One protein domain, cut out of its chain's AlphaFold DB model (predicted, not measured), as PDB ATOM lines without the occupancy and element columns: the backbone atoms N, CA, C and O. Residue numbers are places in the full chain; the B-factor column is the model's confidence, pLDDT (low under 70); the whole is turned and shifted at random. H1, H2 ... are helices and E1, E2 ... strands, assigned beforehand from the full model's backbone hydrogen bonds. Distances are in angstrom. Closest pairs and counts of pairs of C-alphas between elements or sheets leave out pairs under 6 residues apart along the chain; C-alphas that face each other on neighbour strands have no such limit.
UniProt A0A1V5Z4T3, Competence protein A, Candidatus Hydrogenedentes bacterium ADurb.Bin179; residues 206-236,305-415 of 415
ATOM      1  N   PHE A 206     -25.238   5.422 -16.331       75.25
ATOM      2  CA  PHE A 206     -24.939   4.901 -17.671       75.25
ATOM      3  C   PHE A 206     -25.936   3.846 -18.182       75.25
ATOM      4  O   PHE A 206     -26.286   3.868 -19.359       75.25
ATOM      5  N   TRP A 207     -26.428   2.976 -17.295       79.19
ATOM      6  CA  TRP A 207     -27.321   1.867 -17.638       79.19
ATOM      7  C   TRP A 207     -28.687   2.336 -18.152       79.19
ATOM      8  O   TRP A 207     -29.315   1.636 -18.935       79.19
ATOM      9  N   LEU A 208     -29.157   3.529 -17.767       85.19
ATOM     10  CA  LEU A 208     -30.438   4.052 -18.256       85.19
ATOM     11  C   LEU A 208     -30.408   4.269 -19.770       85.19
ATOM     12  O   LEU A 208     -31.358   3.909 -20.456       85.19
ATOM     13  N   ASP A 209     -29.315   4.818 -20.297       86.31
ATOM     14  CA  ASP A 209     -29.194   5.073 -21.731       86.31
ATOM     15  C   ASP A 209     -29.070   3.769 -22.534       86.31
ATOM     16  O   ASP A 209     -29.644   3.654 -23.616       86.31
ATOM     17  N   GLU A 210     -28.379   2.770 -21.977       87.62
ATOM     18  CA  GLU A 210     -28.243   1.424 -22.555       87.62
ATOM     19  C   GLU A 210     -29.586   0.677 -22.575       87.62
ATOM     20  O   GLU A 210     -29.960   0.094 -23.591       87.62
ATOM     21  N   MET A 211     -30.374   0.772 -21.501       87.94
ATOM     22  CA  MET A 211     -31.721   0.195 -21.431       87.94
ATOM     23  C   MET A 211     -32.673   0.810 -22.458       87.94
ATOM     24  O   MET A 211     -33.456   0.094 -23.088       87.94
ATOM     25  N   VAL A 212     -32.632   2.136 -22.636       90.00
ATOM     26  CA  VAL A 212     -33.491   2.789 -23.632       90.00
ATOM     27  C   VAL A 212     -33.049   2.418 -25.047       90.00
ATOM     28  O   VAL A 212     -33.909   2.140 -25.877       90.00
ATOM     29  N   PHE A 213     -31.741   2.325 -25.307       90.62
ATOM     30  CA  PHE A 213     -31.220   1.838 -26.586       90.62
ATOM     31  C   PHE A 213     -31.766   0.446 -26.940       90.62
ATOM     32  O   PHE A 213     -32.275   0.246 -28.040       90.62
ATOM     33  N   LEU A 214     -31.749  -0.504 -25.998       89.88
ATOM     34  CA  LEU A 214     -32.325  -1.833 -26.238       89.88
ATOM     35  C   LEU A 214     -33.828  -1.799 -26.498       89.88
ATOM     36  O   LEU A 214     -34.352  -2.626 -27.241       89.88
ATOM     37  N   ASN A 215     -34.534  -0.872 -25.856       89.94
ATOM     38  CA  ASN A 215     -35.958  -0.706 -26.082       89.94
ATOM     39  C   ASN A 215     -36.258  -0.149 -27.483       89.94
ATOM     40  O   ASN A 215     -37.237  -0.563 -28.094       89.94
ATOM     41  N   GLU A 216     -35.415   0.749 -27.997       90.25
ATOM     42  CA  GLU A 216     -35.513   1.295 -29.359       90.25
ATOM     43  C   GLU A 216     -35.172   0.260 -30.437       90.25
ATOM     44  O   GLU A 216     -35.751   0.301 -31.516       90.25
ATOM     45  N   ALA A 217     -34.292  -0.696 -30.131       89.69
ATOM     46  CA  ALA A 217     -33.896  -1.764 -31.048       89.69
ATOM     47  C   ALA A 217     -34.941  -2.890 -31.218       89.69
ATOM     48  O   ALA A 217     -34.708  -3.829 -31.979       89.69
ATOM     49  N   ARG A 218     -36.075  -2.847 -30.503       90.06
ATOM     50  CA  ARG A 218     -37.113  -3.891 -30.586       90.06
ATOM     51  C   ARG A 218     -37.797  -3.919 -31.967       90.06
ATOM     52  O   ARG A 218     -38.030  -2.860 -32.548       90.06
ATOM     53  N   PRO A 219     -38.190  -5.107 -32.468       88.06
ATOM     54  CA  PRO A 219     -38.908  -5.233 -33.733       88.06
ATOM     55  C   PRO A 219     -40.297  -4.580 -33.650       88.06
ATOM     56  O   PRO A 219     -40.942  -4.582 -32.603       88.06
ATOM     57  N   THR A 220     -40.776  -4.022 -34.766       81.75
ATOM     58  CA  THR A 220     -42.064  -3.301 -34.828       81.75
ATOM     59  C   THR A 220     -43.266  -4.220 -35.040       81.75
ATOM     60  O   THR A 220     -44.370  -3.891 -34.610       81.75
ATOM     61  N   LEU A 221     -43.064  -5.359 -35.709       79.94
ATOM     62  CA  LEU A 221     -44.120  -6.311 -36.069       79.94
ATOM     63  C   LEU A 221     -44.217  -7.502 -35.104       79.94
ATOM     64  O   LEU A 221     -45.278  -8.113 -35.000       79.94
ATOM     65  N   GLY A 222     -43.128  -7.823 -34.403       81.25
ATOM     66  CA  GLY A 222     -43.010  -8.992 -33.533       81.25
ATOM     67  C   GLY A 222     -42.994  -8.676 -32.044       81.25
ATOM     68  O   GLY A 222     -42.529  -7.615 -31.632       81.25
ATOM     69  N   LYS A 223     -43.444  -9.621 -31.211       89.06
ATOM     70  CA  LYS A 223     -43.363  -9.485 -29.750       89.06
ATOM     71  C   LYS A 223     -42.084 -10.109 -29.195       89.06
ATOM     72  O   LYS A 223     -41.743 -11.254 -29.498       89.06
ATOM     73  N   ILE A 224     -41.409  -9.349 -28.331       90.81
ATOM     74  CA  ILE A 224     -40.224  -9.783 -27.590       90.81
ATOM     75  C   ILE A 224     -40.360  -9.408 -26.111       90.81
ATOM     76  O   ILE A 224     -40.793  -8.297 -25.772       90.81
ATOM     77  N   TRP A 225     -39.979 -10.326 -25.230       89.50
ATOM     78  CA  TRP A 225     -40.000 -10.154 -23.778       89.50
ATOM     79  C   TRP A 225     -38.596 -10.337 -23.215       89.50
ATOM     80  O   TRP A 225     -37.878 -11.242 -23.628       89.50
ATOM     81  N   PHE A 226     -38.213  -9.498 -22.255       89.56
ATOM     82  CA  PHE A 226     -36.940  -9.612 -21.546       89.56
ATOM     83  C   PHE A 226     -37.207 -10.142 -20.140       89.56
ATOM     84  O   PHE A 226     -38.040  -9.577 -19.433       89.56
ATOM     85  N   SER A 227     -36.532 -11.222 -19.748       86.69
ATOM     86  CA  SER A 227     -36.663 -11.830 -18.421       86.69
ATOM     87  C   SER A 227     -35.603 -11.335 -17.443       86.69
ATOM     88  O   SER A 227     -35.893 -11.154 -16.264       86.69
ATOM     89  N   SER A 228     -34.384 -11.083 -17.924       85.94
ATOM     90  CA  SER A 228     -33.271 -10.583 -17.117       85.94
ATOM     91  C   SER A 228     -32.292  -9.784 -17.965       85.94
ATOM     92  O   SER A 228     -32.109 -10.064 -19.152       85.94
ATOM     93  N   MET A 229     -31.671  -8.782 -17.345       86.00
ATOM     94  CA  MET A 229     -30.591  -7.997 -17.930       86.00
ATOM     95  C   MET A 229     -29.472  -7.831 -16.912       86.00
ATOM     96  O   MET A 229     -29.694  -7.318 -15.814       86.00
ATOM     97  N   GLU A 230     -28.270  -8.242 -17.291       84.56
ATOM     98  CA  GLU A 230     -27.100  -8.224 -16.420       84.56
ATOM     99  C   GLU A 230     -25.984  -7.400 -17.050       84.56
ATOM    100  O   GLU A 230     -25.581  -7.639 -18.188       84.56
ATOM    101  N   THR A 231     -25.441  -6.433 -16.310       83.12
ATOM    102  CA  THR A 231     -24.260  -5.699 -16.771       83.12
ATOM    103  C   THR A 231     -23.060  -6.638 -16.818       83.12
ATOM    104  O   THR A 231     -22.775  -7.343 -15.846       83.12
ATOM    105  N   THR A 232     -22.339  -6.613 -17.931       81.50
ATOM    106  CA  THR A 232     -21.104  -7.368 -18.133       81.50
ATOM    107  C   THR A 232     -19.976  -6.430 -18.535       81.50
ATOM    108  O   THR A 232     -20.191  -5.304 -19.000       81.50
ATOM    109  N   ARG A 233     -18.747  -6.896 -18.338       80.12
ATOM    110  CA  ARG A 233     -17.556  -6.237 -18.857       80.12
ATOM    111  C   ARG A 233     -16.892  -7.127 -19.899       80.12
ATOM    112  O   ARG A 233     -16.439  -8.228 -19.587       80.12
ATOM    113  N   PHE A 234     -16.787  -6.603 -21.110       74.88
ATOM    114  CA  PHE A 234     -15.922  -7.116 -22.159       74.88
ATOM    115  C   PHE A 234     -14.516  -6.548 -21.957       74.88
ATOM    116  O   PHE A 234     -14.348  -5.338 -21.810       74.88
ATOM    117  N   VAL A 235     -13.510  -7.422 -21.918       69.38
ATOM    118  CA  VAL A 235     -12.099  -7.021 -21.809       69.38
ATOM    119  C   VAL A 235     -11.689  -6.326 -23.105       69.38
ATOM    120  O   VAL A 235     -11.745  -6.938 -24.172       69.38
ATOM    121  N   GLU A 236     -11.278  -5.063 -23.023       64.12
ATOM    122  CA  GLU A 236     -10.762  -4.316 -24.174       64.12
ATOM    123  C   GLU A 236      -9.253  -4.537 -24.341       64.12
ATOM    124  O   GLU A 236      -8.558  -4.977 -23.426       64.12
ATOM    125  N   SER A 305     -15.716   0.833 -15.709       66.56
ATOM    126  CA  SER A 305     -17.138   0.884 -16.039       66.56
ATOM    127  C   SER A 305     -17.537  -0.355 -16.833       66.56
ATOM    128  O   SER A 305     -16.793  -0.785 -17.713       66.56
ATOM    129  N   ALA A 306     -18.726  -0.896 -16.562       73.56
ATOM    130  CA  ALA A 306     -19.325  -1.898 -17.435       73.56
ATOM    131  C   ALA A 306     -19.502  -1.315 -18.849       73.56
ATOM    132  O   ALA A 306     -19.880  -0.152 -19.006       73.56
ATOM    133  N   ASN A 307     -19.182  -2.117 -19.860       81.62
ATOM    134  CA  ASN A 307     -19.232  -1.752 -21.278       81.62
ATOM    135  C   ASN A 307     -20.135  -2.697 -22.087       81.62
ATOM    136  O   ASN A 307     -20.128  -2.660 -23.314       81.62
ATOM    137  N   GLY A 308     -20.935  -3.529 -21.421       85.44
ATOM    138  CA  GLY A 308     -21.894  -4.385 -22.093       85.44
ATOM    139  C   GLY A 308     -23.007  -4.892 -21.193       85.44
ATOM    140  O   GLY A 308     -22.993  -4.709 -19.974       85.44
ATOM    141  N   MET A 309     -23.979  -5.553 -21.814       87.88
ATOM    142  CA  MET A 309     -25.116  -6.147 -21.127       87.88
ATOM    143  C   MET A 309     -25.478  -7.503 -21.728       87.88
ATOM    144  O   MET A 309     -25.503  -7.670 -22.946       87.88
ATOM    145  N   ILE A 310     -25.753  -8.466 -20.855       86.94
ATOM    146  CA  ILE A 310     -26.289  -9.781 -21.194       86.94
ATOM    147  C   ILE A 310     -27.799  -9.706 -21.020       86.94
ATOM    148  O   ILE A 310     -28.289  -9.232 -19.996       86.94
ATOM    149  N   ILE A 311     -28.531 -10.144 -22.033       88.44
ATOM    150  CA  ILE A 311     -29.985 -10.067 -22.099       88.44
ATOM    151  C   ILE A 311     -30.518 -11.481 -22.255       88.44
ATOM    152  O   ILE A 311     -30.166 -12.191 -23.200       88.44
ATOM    153  N   HIS A 312     -31.419 -11.853 -21.357       87.56
ATOM    154  CA  HIS A 312     -32.206 -13.071 -21.461       87.56
ATOM    155  C   HIS A 312     -33.646 -12.709 -21.805       87.56
ATOM    156  O   HIS A 312     -34.209 -11.752 -21.262       87.56
ATOM    157  N   GLY A 313     -34.251 -13.458 -22.720       88.25
ATOM    158  CA  GLY A 313     -35.602 -13.159 -23.163       88.25
ATOM    159  C   GLY A 313     -36.265 -14.259 -23.975       88.25
ATOM    160  O   GLY A 313     -35.714 -15.339 -24.188       88.25
ATOM    161  N   TYR A 314     -37.481 -13.945 -24.412       89.50
ATOM    162  CA  TYR A 314     -38.346 -14.804 -25.209       89.50
ATOM    163  C   TYR A 314     -38.839 -14.041 -26.439       89.50
ATOM    164  O   TYR A 314     -39.225 -12.873 -26.332       89.50
ATOM    165  N   ALA A 315     -38.849 -14.697 -27.594       89.12
ATOM    166  CA  ALA A 315     -39.356 -14.163 -28.853       89.12
ATOM    167  C   ALA A 315     -40.554 -14.981 -29.355       89.12
ATOM    168  O   ALA A 315     -40.637 -16.190 -29.134       89.12
ATOM    169  N   GLU A 316     -41.482 -14.316 -30.041       89.75
ATOM    170  CA  GLU A 316     -42.672 -14.942 -30.635       89.75
ATOM    171  C   GLU A 316     -42.327 -15.901 -31.786       89.75
ATOM    172  O   GLU A 316     -42.994 -16.915 -31.979       89.75
ATOM    173  N   SER A 317     -41.272 -15.603 -32.546       87.50
ATOM    174  CA  SER A 317     -40.772 -16.451 -33.631       87.50
ATOM    175  C   SER A 317     -39.277 -16.243 -33.888       87.50
ATOM    176  O   SER A 317     -38.722 -15.196 -33.548       87.50
ATOM    177  N   ASP A 318     -38.643 -17.189 -34.584       84.88
ATOM    178  CA  ASP A 318     -37.246 -17.054 -35.026       84.88
ATOM    179  C   ASP A 318     -37.024 -15.776 -35.848       84.88
ATOM    180  O   ASP A 318     -36.054 -15.053 -35.645       84.88
ATOM    181  N   LYS A 319     -37.978 -15.424 -36.722       87.38
ATOM    182  CA  LYS A 319     -37.907 -14.199 -37.536       87.38
ATOM    183  C   LYS A 319     -37.823 -12.944 -36.668       87.38
ATOM    184  O   LYS A 319     -36.981 -12.091 -36.909       87.38
ATOM    185  N   THR A 320     -38.647 -12.869 -35.625       89.19
ATOM    186  CA  THR A 320     -38.670 -11.716 -34.711       89.19
ATOM    187  C   THR A 320     -37.400 -11.602 -33.873       89.19
ATOM    188  O   THR A 320     -36.998 -10.498 -33.513       89.19
ATOM    189  N   LEU A 321     -36.738 -12.730 -33.594       88.00
ATOM    190  CA  LEU A 321     -35.439 -12.744 -32.933       88.00
ATOM    191  C   LEU A 321     -34.346 -12.183 -33.851       88.00
ATOM    192  O   LEU A 321     -33.595 -11.309 -33.427       88.00
ATOM    193  N   TYR A 322     -34.283 -12.624 -35.109       89.06
ATOM    194  CA  TYR A 322     -33.316 -12.082 -36.069       89.06
ATOM    195  C   TYR A 322     -33.576 -10.601 -36.388       89.06
ATOM    196  O   TYR A 322     -32.627  -9.825 -36.427       89.06
ATOM    197  N   GLU A 323     -34.839 -10.170 -36.493       90.00
ATOM    198  CA  GLU A 323     -35.187  -8.744 -36.621       90.00
ATOM    199  C   GLU A 323     -34.696  -7.914 -35.425       90.00
ATOM    200  O   GLU A 323     -34.234  -6.789 -35.605       90.00
ATOM    201  N   PHE A 324     -34.758  -8.460 -34.206       90.50
ATOM    202  CA  PHE A 324     -34.202  -7.805 -33.020       90.50
ATOM    203  C   PHE A 324     -32.670  -7.723 -33.069       90.50
ATOM    204  O   PHE A 324     -32.104  -6.671 -32.772       90.50
ATOM    205  N   LEU A 325     -31.990  -8.802 -33.471       89.62
ATOM    206  CA  LEU A 325     -30.531  -8.815 -33.631       89.62
ATOM    207  C   LEU A 325     -30.065  -7.797 -34.680       89.62
ATOM    208  O   LEU A 325     -29.087  -7.081 -34.454       89.62
ATOM    209  N   ASP A 326     -30.786  -7.685 -35.793       88.56
ATOM    210  CA  ASP A 326     -30.522  -6.681 -36.822       88.56
ATOM    211  C   ASP A 326     -30.849  -5.266 -36.321       88.56
ATOM    212  O   ASP A 326     -30.076  -4.330 -36.538       88.56
ATOM    213  N   GLY A 327     -31.936  -5.114 -35.560       88.50
ATOM    214  CA  GLY A 327     -32.287  -3.875 -34.871       88.50
ATOM    215  C   GLY A 327     -31.167  -3.382 -33.956       88.50
ATOM    216  O   GLY A 327     -30.827  -2.198 -33.990       88.50
ATOM    217  N   LEU A 328     -30.518  -4.275 -33.202       89.94
ATOM    218  CA  LEU A 328     -29.374  -3.932 -32.347       89.94
ATOM    219  C   LEU A 328     -28.158  -3.441 -33.144       89.94
ATOM    220  O   LEU A 328     -27.452  -2.550 -32.677       89.94
ATOM    221  N   ARG A 329     -27.921  -3.993 -34.340       88.19
ATOM    222  CA  ARG A 329     -26.786  -3.635 -35.212       88.19
ATOM    223  C   ARG A 329     -26.979  -2.309 -35.953       88.19
ATOM    224  O   ARG A 329     -26.004  -1.630 -36.265       88.19
ATOM    225  N   ILE A 330     -28.226  -1.951 -36.255       88.06
ATOM    226  CA  ILE A 330     -28.567  -0.764 -37.055       88.06
ATOM    227  C   ILE A 330     -28.874   0.446 -36.166       88.06
ATOM    228  O   ILE A 330     -28.607   1.588 -36.551       88.06
ATOM    229  N   THR A 331     -29.458   0.221 -34.987       87.56
ATOM    230  CA  THR A 331     -29.899   1.309 -34.110       87.56
ATOM    231  C   THR A 331     -28.703   2.107 -33.595       87.56
ATOM    232  O   THR A 331     -27.678   1.565 -33.191       87.56
ATOM    233  N   SER A 332     -28.852   3.430 -33.573       89.12
ATOM    234  CA  SER A 332     -27.899   4.351 -32.955       89.12
ATOM    235  C   SER A 332     -28.672   5.428 -32.208       89.12
ATOM    236  O   SER A 332     -29.542   6.072 -32.802       89.12
ATOM    237  N   ARG A 333     -28.340   5.666 -30.940       88.12
ATOM    238  CA  ARG A 333     -29.015   6.658 -30.092       88.12
ATOM    239  C   ARG A 333     -28.119   7.863 -29.855       88.12
ATOM    240  O   ARG A 333     -26.970   7.694 -29.465       88.12
ATOM    241  N   GLN A 334     -28.643   9.076 -30.013       89.31
ATOM    242  CA  GLN A 334     -27.929  10.292 -29.615       89.31
ATOM    243  C   GLN A 334     -28.149  10.577 -28.122       89.31
ATOM    244  O   GLN A 334     -29.280  10.660 -27.643       89.31
ATOM    245  N   LEU A 335     -27.058  10.729 -27.384       85.31
ATOM    246  CA  LEU A 335     -27.030  11.060 -25.965       85.31
ATOM    247  C   LEU A 335     -27.104  12.589 -25.764       85.31
ATOM    248  O   LEU A 335     -26.674  13.350 -26.637       85.31
ATOM    249  N   PRO A 336     -27.561  13.082 -24.595       80.06
ATOM    250  CA  PRO A 336     -27.678  14.522 -24.322       80.06
ATOM    251  C   PRO A 336     -26.362  15.315 -24.413       80.06
ATOM    252  O   PRO A 336     -26.377  16.534 -24.540       80.06
ATOM    253  N   ASN A 337     -25.215  14.638 -24.328       80.06
ATOM    254  CA  ASN A 337     -23.881  15.225 -24.475       80.06
ATOM    255  C   ASN A 337     -23.396  15.290 -25.939       80.06
ATOM    256  O   ASN A 337     -22.236  15.623 -26.168       80.06
ATOM    257  N   GLY A 338     -24.249  14.945 -26.911       82.69
ATOM    258  CA  GLY A 338     -23.937  14.945 -28.341       82.69
ATOM    259  C   GLY A 338     -23.233  13.685 -28.850       82.69
ATOM    260  O   GLY A 338     -22.985  13.592 -30.046       82.69
ATOM    261  N   TRP A 339     -22.922  12.721 -27.979       86.12
ATOM    262  CA  TRP A 339     -22.319  11.445 -28.372       86.12
ATOM    263  C   TRP A 339     -23.390  10.471 -28.868       86.12
ATOM    264  O   TRP A 339     -24.557  10.588 -28.506       86.12
ATOM    265  N   PHE A 340     -22.994   9.476 -29.647       87.69
ATOM    266  CA  PHE A 340     -23.844   8.387 -30.105       87.69
ATOM    267  C   PHE A 340     -23.532   7.098 -29.340       87.69
ATOM    268  O   PHE A 340     -22.370   6.777 -29.101       87.69
ATOM    269  N   LEU A 341     -24.573   6.367 -28.952       89.19
ATOM    270  CA  LEU A 341     -24.518   5.028 -28.374       89.19
ATOM    271  C   LEU A 341     -24.951   4.012 -29.439       89.19
ATOM    272  O   LEU A 341     -26.004   4.179 -30.059       89.19
ATOM    273  N   SER A 342     -24.144   2.972 -29.637       90.06
ATOM    274  CA  SER A 342     -24.413   1.870 -30.573       90.06
ATOM    275  C   SER A 342     -23.875   0.548 -30.032       90.06
ATOM    276  O   SER A 342     -23.025   0.547 -29.135       90.06
ATOM    277  N   ALA A 343     -24.365  -0.565 -30.576       87.88
ATOM    278  CA  ALA A 343     -23.780  -1.876 -30.336       87.88
ATOM    279  C   ALA A 343     -22.525  -2.045 -31.208       87.88
ATOM    280  O   ALA A 343     -22.591  -1.921 -32.427       87.88
ATOM    281  N   GLU A 344     -21.382  -2.305 -30.581       85.19
ATOM    282  CA  GLU A 344     -20.128  -2.627 -31.276       85.19
ATOM    283  C   GLU A 344     -20.084  -4.098 -31.666       85.19
ATOM    284  O   GLU A 344     -19.717  -4.444 -32.784       85.19
ATOM    285  N   GLU A 345     -20.489  -4.954 -30.734       84.06
ATOM    286  CA  GLU A 345     -20.503  -6.397 -30.901       84.06
ATOM    287  C   GLU A 345     -21.809  -6.934 -30.318       84.06
ATOM    288  O   GLU A 345     -22.203  -6.579 -29.204       84.06
ATOM    289  N   VAL A 346     -22.493  -7.773 -31.093       85.69
ATOM    290  CA  VAL A 346     -23.706  -8.480 -30.670       85.69
ATOM    291  C   VAL A 346     -23.405  -9.966 -30.787       85.69
ATOM    292  O   VAL A 346     -23.442 -10.525 -31.884       85.69
ATOM    293  N   ALA A 347     -23.070 -10.590 -29.662       84.25
ATOM    294  CA  ALA A 347     -22.799 -12.015 -29.589       84.25
ATOM    295  C   ALA A 347     -24.102 -12.762 -29.285       84.25
ATOM    296  O   ALA A 347     -24.748 -12.545 -28.257       84.25
ATOM    297  N   PHE A 348     -24.493 -13.647 -30.197       84.88
ATOM    298  CA  PHE A 348     -25.699 -14.457 -30.091       84.88
ATOM    299  C   PHE A 348     -25.341 -15.936 -30.220       84.88
ATOM    300  O   PHE A 348     -24.586 -16.320 -31.110       84.88
ATOM    301  N   SER A 349     -25.883 -16.762 -29.327       77.19
ATOM    302  CA  SER A 349     -25.696 -18.212 -29.357       77.19
ATOM    303  C   SER A 349     -26.977 -18.900 -29.806       77.19
ATOM    304  O   SER A 349     -27.950 -18.947 -29.051       77.19
ATOM    305  N   GLU A 350     -26.967 -19.501 -30.995       77.88
ATOM    306  CA  GLU A 350     -28.087 -20.316 -31.491       77.88
ATOM    307  C   GLU A 350     -28.373 -21.519 -30.578       77.88
ATOM    308  O   GLU A 350     -29.516 -21.946 -30.447       77.88
ATOM    309  N   ALA A 351     -27.360 -22.013 -29.855       73.00
ATOM    310  CA  ALA A 351     -27.524 -23.091 -28.882       73.00
ATOM    311  C   ALA A 351     -28.407 -22.700 -27.681       73.00
ATOM    312  O   ALA A 351     -28.927 -23.582 -27.000       73.00
ATOM    313  N   SER A 352     -28.597 -21.398 -27.427       74.50
ATOM    314  CA  SER A 352     -29.497 -20.890 -26.378       74.50
ATOM    315  C   SER A 352     -30.974 -20.853 -26.797       74.50
ATOM    316  O   SER A 352     -31.844 -20.518 -25.981       74.50
ATOM    317  N   VAL A 353     -31.265 -21.191 -28.059       81.12
ATOM    318  CA  VAL A 353     -32.612 -21.163 -28.621       81.12
ATOM    319  C   VAL A 353     -33.330 -22.478 -28.361       81.12
ATOM    320  O   VAL A 353     -33.005 -23.533 -28.907       81.12
ATOM    321  N   HIS A 354     -34.355 -22.412 -27.518       83.94
ATOM    322  CA  HIS A 354     -35.223 -23.534 -27.195       83.94
ATOM    323  C   HIS A 354     -36.682 -23.136 -27.398       83.94
ATOM    324  O   HIS A 354     -37.084 -22.014 -27.086       83.94
ATOM    325  N   ARG A 355     -37.482 -24.081 -27.904       83.25
ATOM    326  CA  ARG A 355     -38.933 -23.925 -28.026       83.25
ATOM    327  C   ARG A 355     -39.588 -24.223 -26.686       83.25
ATOM    328  O   ARG A 355     -39.500 -25.342 -26.184       83.25
ATOM    329  N   VAL A 356     -40.258 -23.221 -26.143       83.81
ATOM    330  CA  VAL A 356     -40.837 -23.225 -24.802       83.81
ATOM    331  C   VAL A 356     -42.320 -22.837 -24.888       83.81
ATOM    332  O   VAL A 356     -42.687 -22.020 -25.736       83.81
ATOM    333  N   PRO A 357     -43.213 -23.434 -24.082       83.88
ATOM    334  CA  PRO A 357     -44.631 -23.094 -24.129       83.88
ATOM    335  C   PRO A 357     -44.917 -21.691 -23.550       83.88
ATOM    336  O   PRO A 357     -44.134 -21.124 -22.790       83.88
ATOM    337  N   TRP A 358     -46.051 -21.096 -23.939       83.31
ATOM    338  CA  TRP A 358     -46.414 -19.710 -23.581       83.31
ATOM    339  C   TRP A 358     -46.599 -19.467 -22.072       83.31
ATOM    340  O   TRP A 358     -46.444 -18.340 -21.607       83.31
ATOM    341  N   ASN A 359     -46.914 -20.509 -21.302       82.69
ATOM    342  CA  ASN A 359     -47.036 -20.464 -19.842       82.69
ATOM    343  C   ASN A 359     -45.731 -20.047 -19.142       82.69
ATOM    344  O   ASN A 359     -45.801 -19.499 -18.046       82.69
ATOM    345  N   VAL A 360     -44.566 -20.232 -19.772       82.44
ATOM    346  CA  VAL A 360     -43.273 -19.854 -19.173       82.44
ATOM    347  C   VAL A 360     -43.109 -18.345 -19.014       82.44
ATOM    348  O   VAL A 360     -42.348 -17.907 -18.160       82.44
ATOM    349  N   LEU A 361     -43.878 -17.522 -19.736       79.88
ATOM    350  CA  LEU A 361     -43.873 -16.074 -19.505       79.88
ATOM    351  C   LEU A 361     -44.347 -15.683 -18.095       79.88
ATOM    352  O   LEU A 361     -43.989 -14.605 -17.627       79.88
ATOM    353  N   TYR A 362     -45.137 -16.528 -17.421       81.50
ATOM    354  CA  TYR A 362     -45.591 -16.264 -16.053       81.50
ATOM    355  C   TYR A 362     -44.518 -16.553 -14.992       81.50
ATOM    356  O   TYR A 362     -44.573 -15.950 -13.923       81.50
ATOM    357  N   ASP A 363     -43.554 -17.431 -15.286       78.69
ATOM    358  CA  ASP A 363     -42.441 -17.799 -14.395       78.69
ATOM    359  C   ASP A 363     -41.115 -17.803 -15.178       78.69
ATOM    360  O   ASP A 363     -40.421 -18.810 -15.337       78.69
ATOM    361  N   ALA A 364     -40.826 -16.651 -15.782       77.69
ATOM    362  CA  ALA A 364     -39.687 -16.466 -16.664       77.69
ATOM    363  C   ALA A 364     -38.357 -16.558 -15.892       77.69
ATOM    364  O   ALA A 364     -38.120 -15.805 -14.946       77.69
ATOM    365  N   SER A 365     -37.448 -17.429 -16.344       75.00
ATOM    366  CA  SER A 365     -36.137 -17.614 -15.706       75.00
ATOM    367  C   SER A 365     -35.277 -16.350 -15.789       75.00
ATOM    368  O   SER A 365     -35.119 -15.743 -16.856       75.00
ATOM    369  N   THR A 366     -34.667 -15.987 -14.659       71.44
ATOM    370  CA  THR A 366     -33.770 -14.828 -14.538       71.44
ATOM    371  C   THR A 366     -32.310 -15.165 -14.876       71.44
ATOM    372  O   THR A 366     -31.522 -14.258 -15.112       71.44
ATOM    373  N   THR A 367     -31.934 -16.450 -14.922       64.19
ATOM    374  CA  THR A 367     -30.527 -16.909 -15.010       64.19
ATOM    375  C   THR A 367     -30.172 -17.522 -16.376       64.19
ATOM    376  O   THR A 367     -29.252 -18.329 -16.490       64.19
ATOM    377  N   GLY A 368     -30.923 -17.183 -17.428       59.72
ATOM    378  CA  GLY A 368     -30.737 -17.764 -18.761       59.72
ATOM    379  C   GLY A 368     -31.295 -19.185 -18.898       59.72
ATOM    380  O   GLY A 368     -31.956 -19.691 -17.989       59.72
ATOM    381  N   SER A 369     -31.086 -19.791 -20.076       55.19
ATOM    382  CA  SER A 369     -31.813 -20.939 -20.658       55.19
ATOM    383  C   SER A 369     -31.666 -22.283 -19.921       55.19
ATOM    384  O   SER A 369     -31.356 -23.319 -20.508       55.19
ATOM    385  N   THR A 370     -31.926 -22.312 -18.623       49.66
ATOM    386  CA  THR A 370     -32.285 -23.544 -17.935       49.66
ATOM    387  C   THR A 370     -33.794 -23.681 -18.062       49.66
ATOM    388  O   THR A 370     -34.562 -23.001 -17.388       49.66
ATOM    389  N   VAL A 371     -34.233 -24.530 -18.995       52.19
ATOM    390  CA  VAL A 371     -35.604 -25.047 -18.967       52.19
ATOM    391  C   VAL A 371     -35.787 -25.630 -17.568       52.19
ATOM    392  O   VAL A 371     -35.062 -26.555 -17.186       52.19
ATOM    393  N   ALA A 372     -36.671 -25.029 -16.771       46.69
ATOM    394  CA  ALA A 372     -36.963 -25.514 -15.434       46.69
ATOM    395  C   ALA A 372     -37.301 -27.007 -15.537       46.69
ATOM    396  O   ALA A 372     -38.045 -27.434 -16.421       46.69
ATOM    397  N   LYS A 373     -36.662 -27.804 -14.679       41.25
ATOM    398  CA  LYS A 373     -36.668 -29.270 -14.692       41.25
ATOM    399  C   LYS A 373     -38.105 -29.784 -14.505       41.25
ATOM    400  O   LYS A 373     -38.525 -30.043 -13.384       41.25
ATOM    401  N   GLY A 374     -38.858 -29.877 -15.598       47.22
ATOM    402  CA  GLY A 374     -40.282 -30.204 -15.583       47.22
ATOM    403  C   GLY A 374     -41.079 -29.723 -16.795       47.22
ATOM    404  O   GLY A 374     -42.172 -30.244 -16.996       47.22
ATOM    405  N   ASP A 375     -40.559 -28.798 -17.614       51.09
ATOM    406  CA  ASP A 375     -41.343 -28.252 -18.728       51.09
ATOM    407  C   ASP A 375     -41.099 -28.971 -20.063       51.09
ATOM    408  O   ASP A 375     -39.968 -29.214 -20.491       51.09
ATOM    409  N   ALA A 376     -42.205 -29.372 -20.683       51.38
ATOM    410  CA  ALA A 376     -42.256 -30.292 -21.806       51.38
ATOM    411  C   ALA A 376     -41.670 -29.668 -23.082       51.38
ATOM    412  O   ALA A 376     -42.096 -28.600 -23.520       51.38
ATOM    413  N   THR A 377     -40.747 -30.380 -23.735       56.91
ATOM    414  CA  THR A 377     -40.365 -30.109 -25.127       56.91
ATOM    415  C   THR A 377     -41.621 -30.026 -25.987       56.91
ATOM    416  O   THR A 377     -42.336 -31.015 -26.159       56.91
ATOM    417  N   VAL A 378     -41.899 -28.832 -26.503       66.00
ATOM    418  CA  VAL A 378     -43.124 -28.546 -27.248       66.00
ATOM    419  C   VAL A 378     -43.110 -29.310 -28.584       66.00
ATOM    420  O   VAL A 378     -42.178 -29.117 -29.375       66.00
ATOM    421  N   PRO A 379     -44.121 -30.149 -28.895       69.19
ATOM    422  CA  PRO A 379     -44.157 -30.905 -30.145       69.19
ATOM    423  C   PRO A 379     -44.086 -29.979 -31.371       69.19
ATOM    424  O   PRO A 379     -44.578 -28.840 -31.362       69.19
ATOM    425  N   ALA A 380     -43.414 -30.448 -32.425       61.06
ATOM    426  CA  ALA A 380     -43.226 -29.699 -33.666       61.06
ATOM    427  C   ALA A 380     -44.594 -29.297 -34.256       61.06
ATOM    428  O   ALA A 380     -45.428 -30.157 -34.515       61.06
ATOM    429  N   GLY A 381     -44.835 -27.988 -34.412       65.25
ATOM    430  CA  GLY A 381     -46.070 -27.435 -34.994       65.25
ATOM    431  C   GLY A 381     -47.054 -26.761 -34.025       65.25
ATOM    432  O   GLY A 381     -47.992 -26.121 -34.488       65.25
ATOM    433  N   SER A 382     -46.849 -26.841 -32.706       73.56
ATOM    434  CA  SER A 382     -47.651 -26.075 -31.728       73.56
ATOM    435  C   SER A 382     -47.047 -24.687 -31.437       73.56
ATOM    436  O   SER A 382     -45.822 -24.529 -31.548       73.56
ATOM    437  N   PRO A 383     -47.877 -23.673 -31.103       77.81
ATOM    438  CA  PRO A 383     -47.400 -22.320 -30.829       77.81
ATOM    439  C   PRO A 383     -46.443 -22.337 -29.634       77.81
ATOM    440  O   PRO A 383     -46.822 -22.702 -28.521       77.81
ATOM    441  N   ALA A 384     -45.195 -21.953 -29.881       84.12
ATOM    442  CA  ALA A 384     -44.114 -21.938 -28.907       84.12
ATOM    443  C   ALA A 384     -43.393 -20.594 -28.972       84.12
ATOM    444  O   ALA A 384     -43.390 -19.942 -30.013       84.12
ATOM    445  N   LEU A 385     -42.779 -20.216 -27.862       85.75
ATOM    446  CA  LEU A 385     -41.849 -19.106 -27.770       85.75
ATOM    447  C   LEU A 385     -40.423 -19.626 -27.898       85.75
ATOM    448  O   LEU A 385     -40.138 -20.782 -27.583       85.75
ATOM    449  N   TYR A 386     -39.532 -18.749 -28.327       86.69
ATOM    450  CA  TYR A 386     -38.123 -19.052 -28.513       86.69
ATOM    451  C   TYR A 386     -37.314 -18.334 -27.445       86.69
ATOM    452  O   TYR A 386     -37.353 -17.106 -27.365       86.69
ATOM    453  N   THR A 387     -36.610 -19.086 -26.601       87.50
ATOM    454  CA  THR A 387     -35.656 -18.491 -25.658       87.50
ATOM    455  C   THR A 387     -34.477 -17.909 -26.417       87.50
ATOM    456  O   THR A 387     -34.072 -18.448 -27.440       87.50
ATOM    457  N   PHE A 388     -33.889 -16.836 -25.908       86.69
ATOM    458  CA  PHE A 388     -32.620 -16.347 -26.428       86.69
ATOM    459  C   PHE A 388     -31.756 -15.769 -25.316       86.69
ATOM    460  O   PHE A 388     -32.248 -15.239 -24.315       86.69
ATOM    461  N   THR A 389     -30.446 -15.864 -25.520       86.62
ATOM    462  CA  THR A 389     -29.445 -15.114 -24.767       86.62
ATOM    463  C   THR A 389     -28.605 -14.313 -25.750       86.62
ATOM    464  O   THR A 389     -28.032 -14.876 -26.684       86.62
ATOM    465  N   VAL A 390     -28.567 -12.999 -25.552       87.81
ATOM    466  CA  VAL A 390     -27.808 -12.063 -26.387       87.81
ATOM    467  C   VAL A 390     -26.888 -11.259 -25.493       87.81
ATOM    468  O   VAL A 390     -27.326 -10.694 -24.495       87.81
ATOM    469  N   GLU A 391     -25.620 -11.176 -25.866       88.69
ATOM    470  CA  GLU A 391     -24.666 -10.290 -25.220       88.69
ATOM    471  C   GLU A 391     -24.361  -9.113 -26.144       88.69
ATOM    472  O   GLU A 391     -24.032  -9.294 -27.317       88.69
ATOM    473  N   VAL A 392     -24.480  -7.897 -25.618       89.12
ATOM    474  CA  VAL A 392     -24.261  -6.663 -26.374       89.12
ATOM    475  C   VAL A 392     -23.113  -5.894 -25.742       89.12
ATOM    476  O   VAL A 392     -23.189  -5.516 -24.572       89.12
ATOM    477  N   LYS A 393     -22.066  -5.630 -26.520       90.06
ATOM    478  CA  LYS A 393     -21.005  -4.683 -26.174       90.06
ATOM    479  C   LYS A 393     -21.383  -3.304 -26.705       90.06
ATOM    480  O   LYS A 393     -21.653  -3.146 -27.896       90.06
ATOM    481  N   PHE A 394     -21.396  -2.300 -25.838       88.81
ATOM    482  CA  PHE A 394     -21.767  -0.934 -26.193       88.81
ATOM    483  C   PHE A 394     -20.544  -0.071 -26.475       88.81
ATOM    484  O   PHE A 394     -19.598  -0.037 -25.690       88.81
ATOM    485  N   ARG A 395     -20.628   0.741 -27.530       86.94
ATOM    486  CA  ARG A 395     -19.629   1.759 -27.855       86.94
ATOM    487  C   ARG A 395     -20.260   3.136 -27.928       86.94
ATOM    488  O   ARG A 395     -21.345   3.325 -28.484       86.94
ATOM    489  N   ARG A 396     -19.552   4.104 -27.349       86.88
ATOM    490  CA  ARG A 396     -19.926   5.518 -27.336       86.88
ATOM    491  C   ARG A 396     -18.980   6.284 -28.261       86.88
ATOM    492  O   ARG A 396     -17.790   6.363 -27.972       86.88
ATOM    493  N   THR A 397     -19.488   6.832 -29.361       85.56
ATOM    494  CA  THR A 397     -18.704   7.561 -30.376       85.56
ATOM    495  C   THR A 397     -19.171   9.009 -30.500       85.56
ATOM    496  O   THR A 397     -20.318   9.322 -30.211       85.56
ATOM    497  N   GLN A 398     -18.291   9.927 -30.908       85.31
ATOM    498  CA  GLN A 398     -18.697  11.317 -31.190       85.31
ATOM    499  C   GLN A 398     -19.362  11.449 -32.562       85.31
ATOM    500  O   GLN A 398     -20.285  12.238 -32.739       85.31
ATOM    501  N   GLU A 399     -18.911  10.648 -33.520       83.69
ATOM    502  CA  GLU A 399     -19.496  10.571 -34.851       83.69
ATOM    503  C   GLU A 399     -20.651   9.574 -34.866       83.69
ATOM    504  O   GLU A 399     -20.658   8.591 -34.111       83.69
ATOM    505  N   ARG A 400     -21.637   9.832 -35.734       80.88
ATOM    506  CA  ARG A 400     -22.761   8.920 -35.929       80.88
ATOM    507  C   ARG A 400     -22.222   7.602 -36.501       80.88
ATOM    508  O   ARG A 400     -21.633   7.633 -37.580       80.88
ATOM    509  N   PRO A 401     -22.416   6.468 -35.813       77.50
ATOM    510  CA  PRO A 401     -21.919   5.187 -36.289       77.50
ATOM    511  C   PRO A 401     -22.632   4.802 -37.588       77.50
ATOM    512  O   PRO A 401     -23.829   5.055 -37.760       77.50
ATOM    513  N   VAL A 402     -21.875   4.216 -38.515       76.25
ATOM    514  CA  VAL A 402     -22.419   3.667 -39.759       76.25
ATOM    515  C   VAL A 402     -23.190   2.392 -39.401       76.25
ATOM    516  O   VAL A 402     -22.625   1.541 -38.712       76.25
ATOM    517  N   PRO A 403     -24.461   2.245 -39.814       70.12
ATOM    518  CA  PRO A 403     -25.223   1.035 -39.533       70.12
ATOM    519  C   PRO A 403     -24.554  -0.162 -40.212       70.12
ATOM    520  O   PRO A 403     -24.275  -0.118 -41.412       70.12
ATOM    521  N   VAL A 404     -24.302  -1.231 -39.456       65.44
ATOM    522  CA  VAL A 404     -23.755  -2.473 -40.015       65.44
ATOM    523  C   VAL A 404     -24.886  -3.185 -40.751       65.44
ATOM    524  O   VAL A 404     -25.854  -3.629 -40.130       65.44
ATOM    525  N   LEU A 405     -24.796  -3.257 -42.080       63.44
ATOM    526  CA  LEU A 405     -25.783  -3.962 -42.895       63.44
ATOM    527  C   LEU A 405     -25.605  -5.485 -42.734       63.44
ATOM    528  O   LEU A 405     -24.473  -5.952 -42.585       63.44
ATOM    529  N   PRO A 406     -26.683  -6.290 -42.817       56.66
ATOM    530  CA  PRO A 406     -26.634  -7.737 -42.559       56.66
ATOM    531  C   PRO A 406     -25.592  -8.524 -43.378       56.66
ATOM    532  O   PRO A 406     -25.163  -9.593 -42.954       56.66
ATOM    533  N   GLN A 407     -25.169  -8.002 -44.537       51.22
ATOM    534  CA  GLN A 407     -24.208  -8.651 -45.439       51.22
ATOM    535  C   GLN A 407     -22.761  -8.639 -44.913       51.22
ATOM    536  O   GLN A 407     -22.015  -9.570 -45.204       51.22
ATOM    537  N   ASP A 408     -22.385  -7.656 -44.089       50.78
ATOM    538  CA  ASP A 408     -21.017  -7.528 -43.559       50.78
ATOM    539  C   ASP A 408     -20.813  -8.319 -42.249       50.78
ATOM    540  O   ASP A 408     -19.690  -8.672 -41.890       50.78
ATOM    541  N   ALA A 409     -21.899  -8.668 -41.546       43.94
ATOM    542  CA  ALA A 409     -21.848  -9.408 -40.280       43.94
ATOM    543  C   ALA A 409     -21.459 -10.893 -40.445       43.94
ATOM    544  O   ALA A 409     -20.902 -11.488 -39.522       43.94
ATOM    545  N   ALA A 410     -21.703 -11.491 -41.617       41.00
ATOM    546  CA  ALA A 410     -21.350 -12.888 -41.901       41.00
ATOM    547  C   ALA A 410     -19.827 -13.138 -41.932       41.00
ATOM    548  O   ALA A 410     -19.391 -14.280 -41.809       41.00
ATOM    549  N   ALA A 411     -19.011 -12.085 -42.051       36.28
ATOM    550  CA  ALA A 411     -17.552 -12.182 -42.038       36.28
ATOM    551  C   ALA A 411     -16.934 -12.161 -40.622       36.28
ATOM    552  O   ALA A 411     -15.749 -12.455 -40.480       36.28
ATOM    553  N   GLY A 412     -17.708 -11.825 -39.578       35.84
ATOM    554  CA  GLY A 412     -17.210 -11.651 -38.203       35.84
ATOM    555  C   GLY A 412     -17.640 -12.723 -37.194       35.84
ATOM    556  O   GLY A 412     -17.251 -12.645 -36.035       35.84
ATOM    557  N   GLY A 413     -18.446 -13.707 -37.608       31.39
ATOM    558  CA  GLY A 413     -19.054 -14.718 -36.734       31.39
ATOM    559  C   GLY A 413     -18.631 -16.147 -37.067       31.39
ATOM    560  O   GLY A 413     -19.477 -16.975 -37.380       31.39
ATOM    561  N   ALA A 414     -17.331 -16.431 -37.036       30.39
ATOM    562  CA  ALA A 414     -16.805 -17.795 -37.002       30.39
ATOM    563  C   ALA A 414     -15.465 -17.807 -36.255       30.39
ATOM    564  O   ALA A 414     -14.404 -17.773 -36.878       30.39
ATOM    565  N   VAL A 415     -15.531 -17.838 -34.921       28.03
ATOM    566  CA  VAL A 415     -14.472 -18.365 -34.044       28.03
ATOM    567  C   VAL A 415     -15.128 -19.136 -32.915       28.03
ATOM    568  O   VAL A 415     -16.054 -18.563 -32.298       28.03
TER     569      VAL A 415
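Overview. This is residues 206 to 236 and 305 to 415 of the 415 residues of the protein "Competence protein A" of Candidatus Hydrogenedentes bacterium ADurb.Bin179 (UniProt A0A1V5Z4T3). A strongly twisted, curled antiparallel sheet of five strands, with H1 and H2 over one face, curls round H1. Short H3 lies over the opposite face from H2, towards one end, where the long loop of residues 364 to 384 also lies; short H4 is near H2. The 142 printed residues include four named helices and five named strands, in the order H1 E1 E2 H2 E3 E4 H3 E5 H4; the sheet's order is E1 E2 E5 E4 E3. The class is mixed, helices and strands; the whole is compact, with a radius of gyration of the C-alphas of 15.8 A, and elongated, spanning 49 by 31 by 31 A.

Along the chain. H1, residues 206 to 216, begins at C-alpha 206 (-24.939, 4.901, -17.671). E1 is residues 224 to 233, 24.5 A, and E2 308 to 315. H2 is 318 to 330, 18.6 A, E3 332 to 334, E4 340 to 348, and H3 358 to 363. E5, 385 to 397, 35.4 A, bends by 51 degrees at residue 389. H4, 406 to 409, ends at C-alpha 409 (-21.848, -9.408, -40.280).

Arrangement. Within hydrogen-bond range are N 225 and O 314 of E1 and E2, 2.9 A, N 311 and O 390 of E2 and E5, 2.8 A, N 393 and O 345 of E5 and E4, 2.9 A, and N 341 and O 333 of the hairpin E3 and E4, 2.8 A. H2 is on the sheet at a height of 7.0 A; its closest C-alphas to E4 are Arg 329 and Ala 343, 6.0 A. H1 is on the sheet; its closest C-alphas to E3 are Phe 213 and Arg 333, 6.4 A. H3 and H2 lie on opposite faces. H4 is not on the sheet. Every O i to N i+4 pair is within range in H2, 6 of 7 in H1 and 0 of 2 in H3, which has 3 of 3 O i to N i+3 pairs; H4 is too short.

Size, cuts and confidence. Residues 237 to 304 are not printed; C-alphas 236 and 305 are 11.6 A apart. The link H3 to E5 is long. pLDDT is under 70 at 235 to 236, 305, 367 to 381 and 404 to 415.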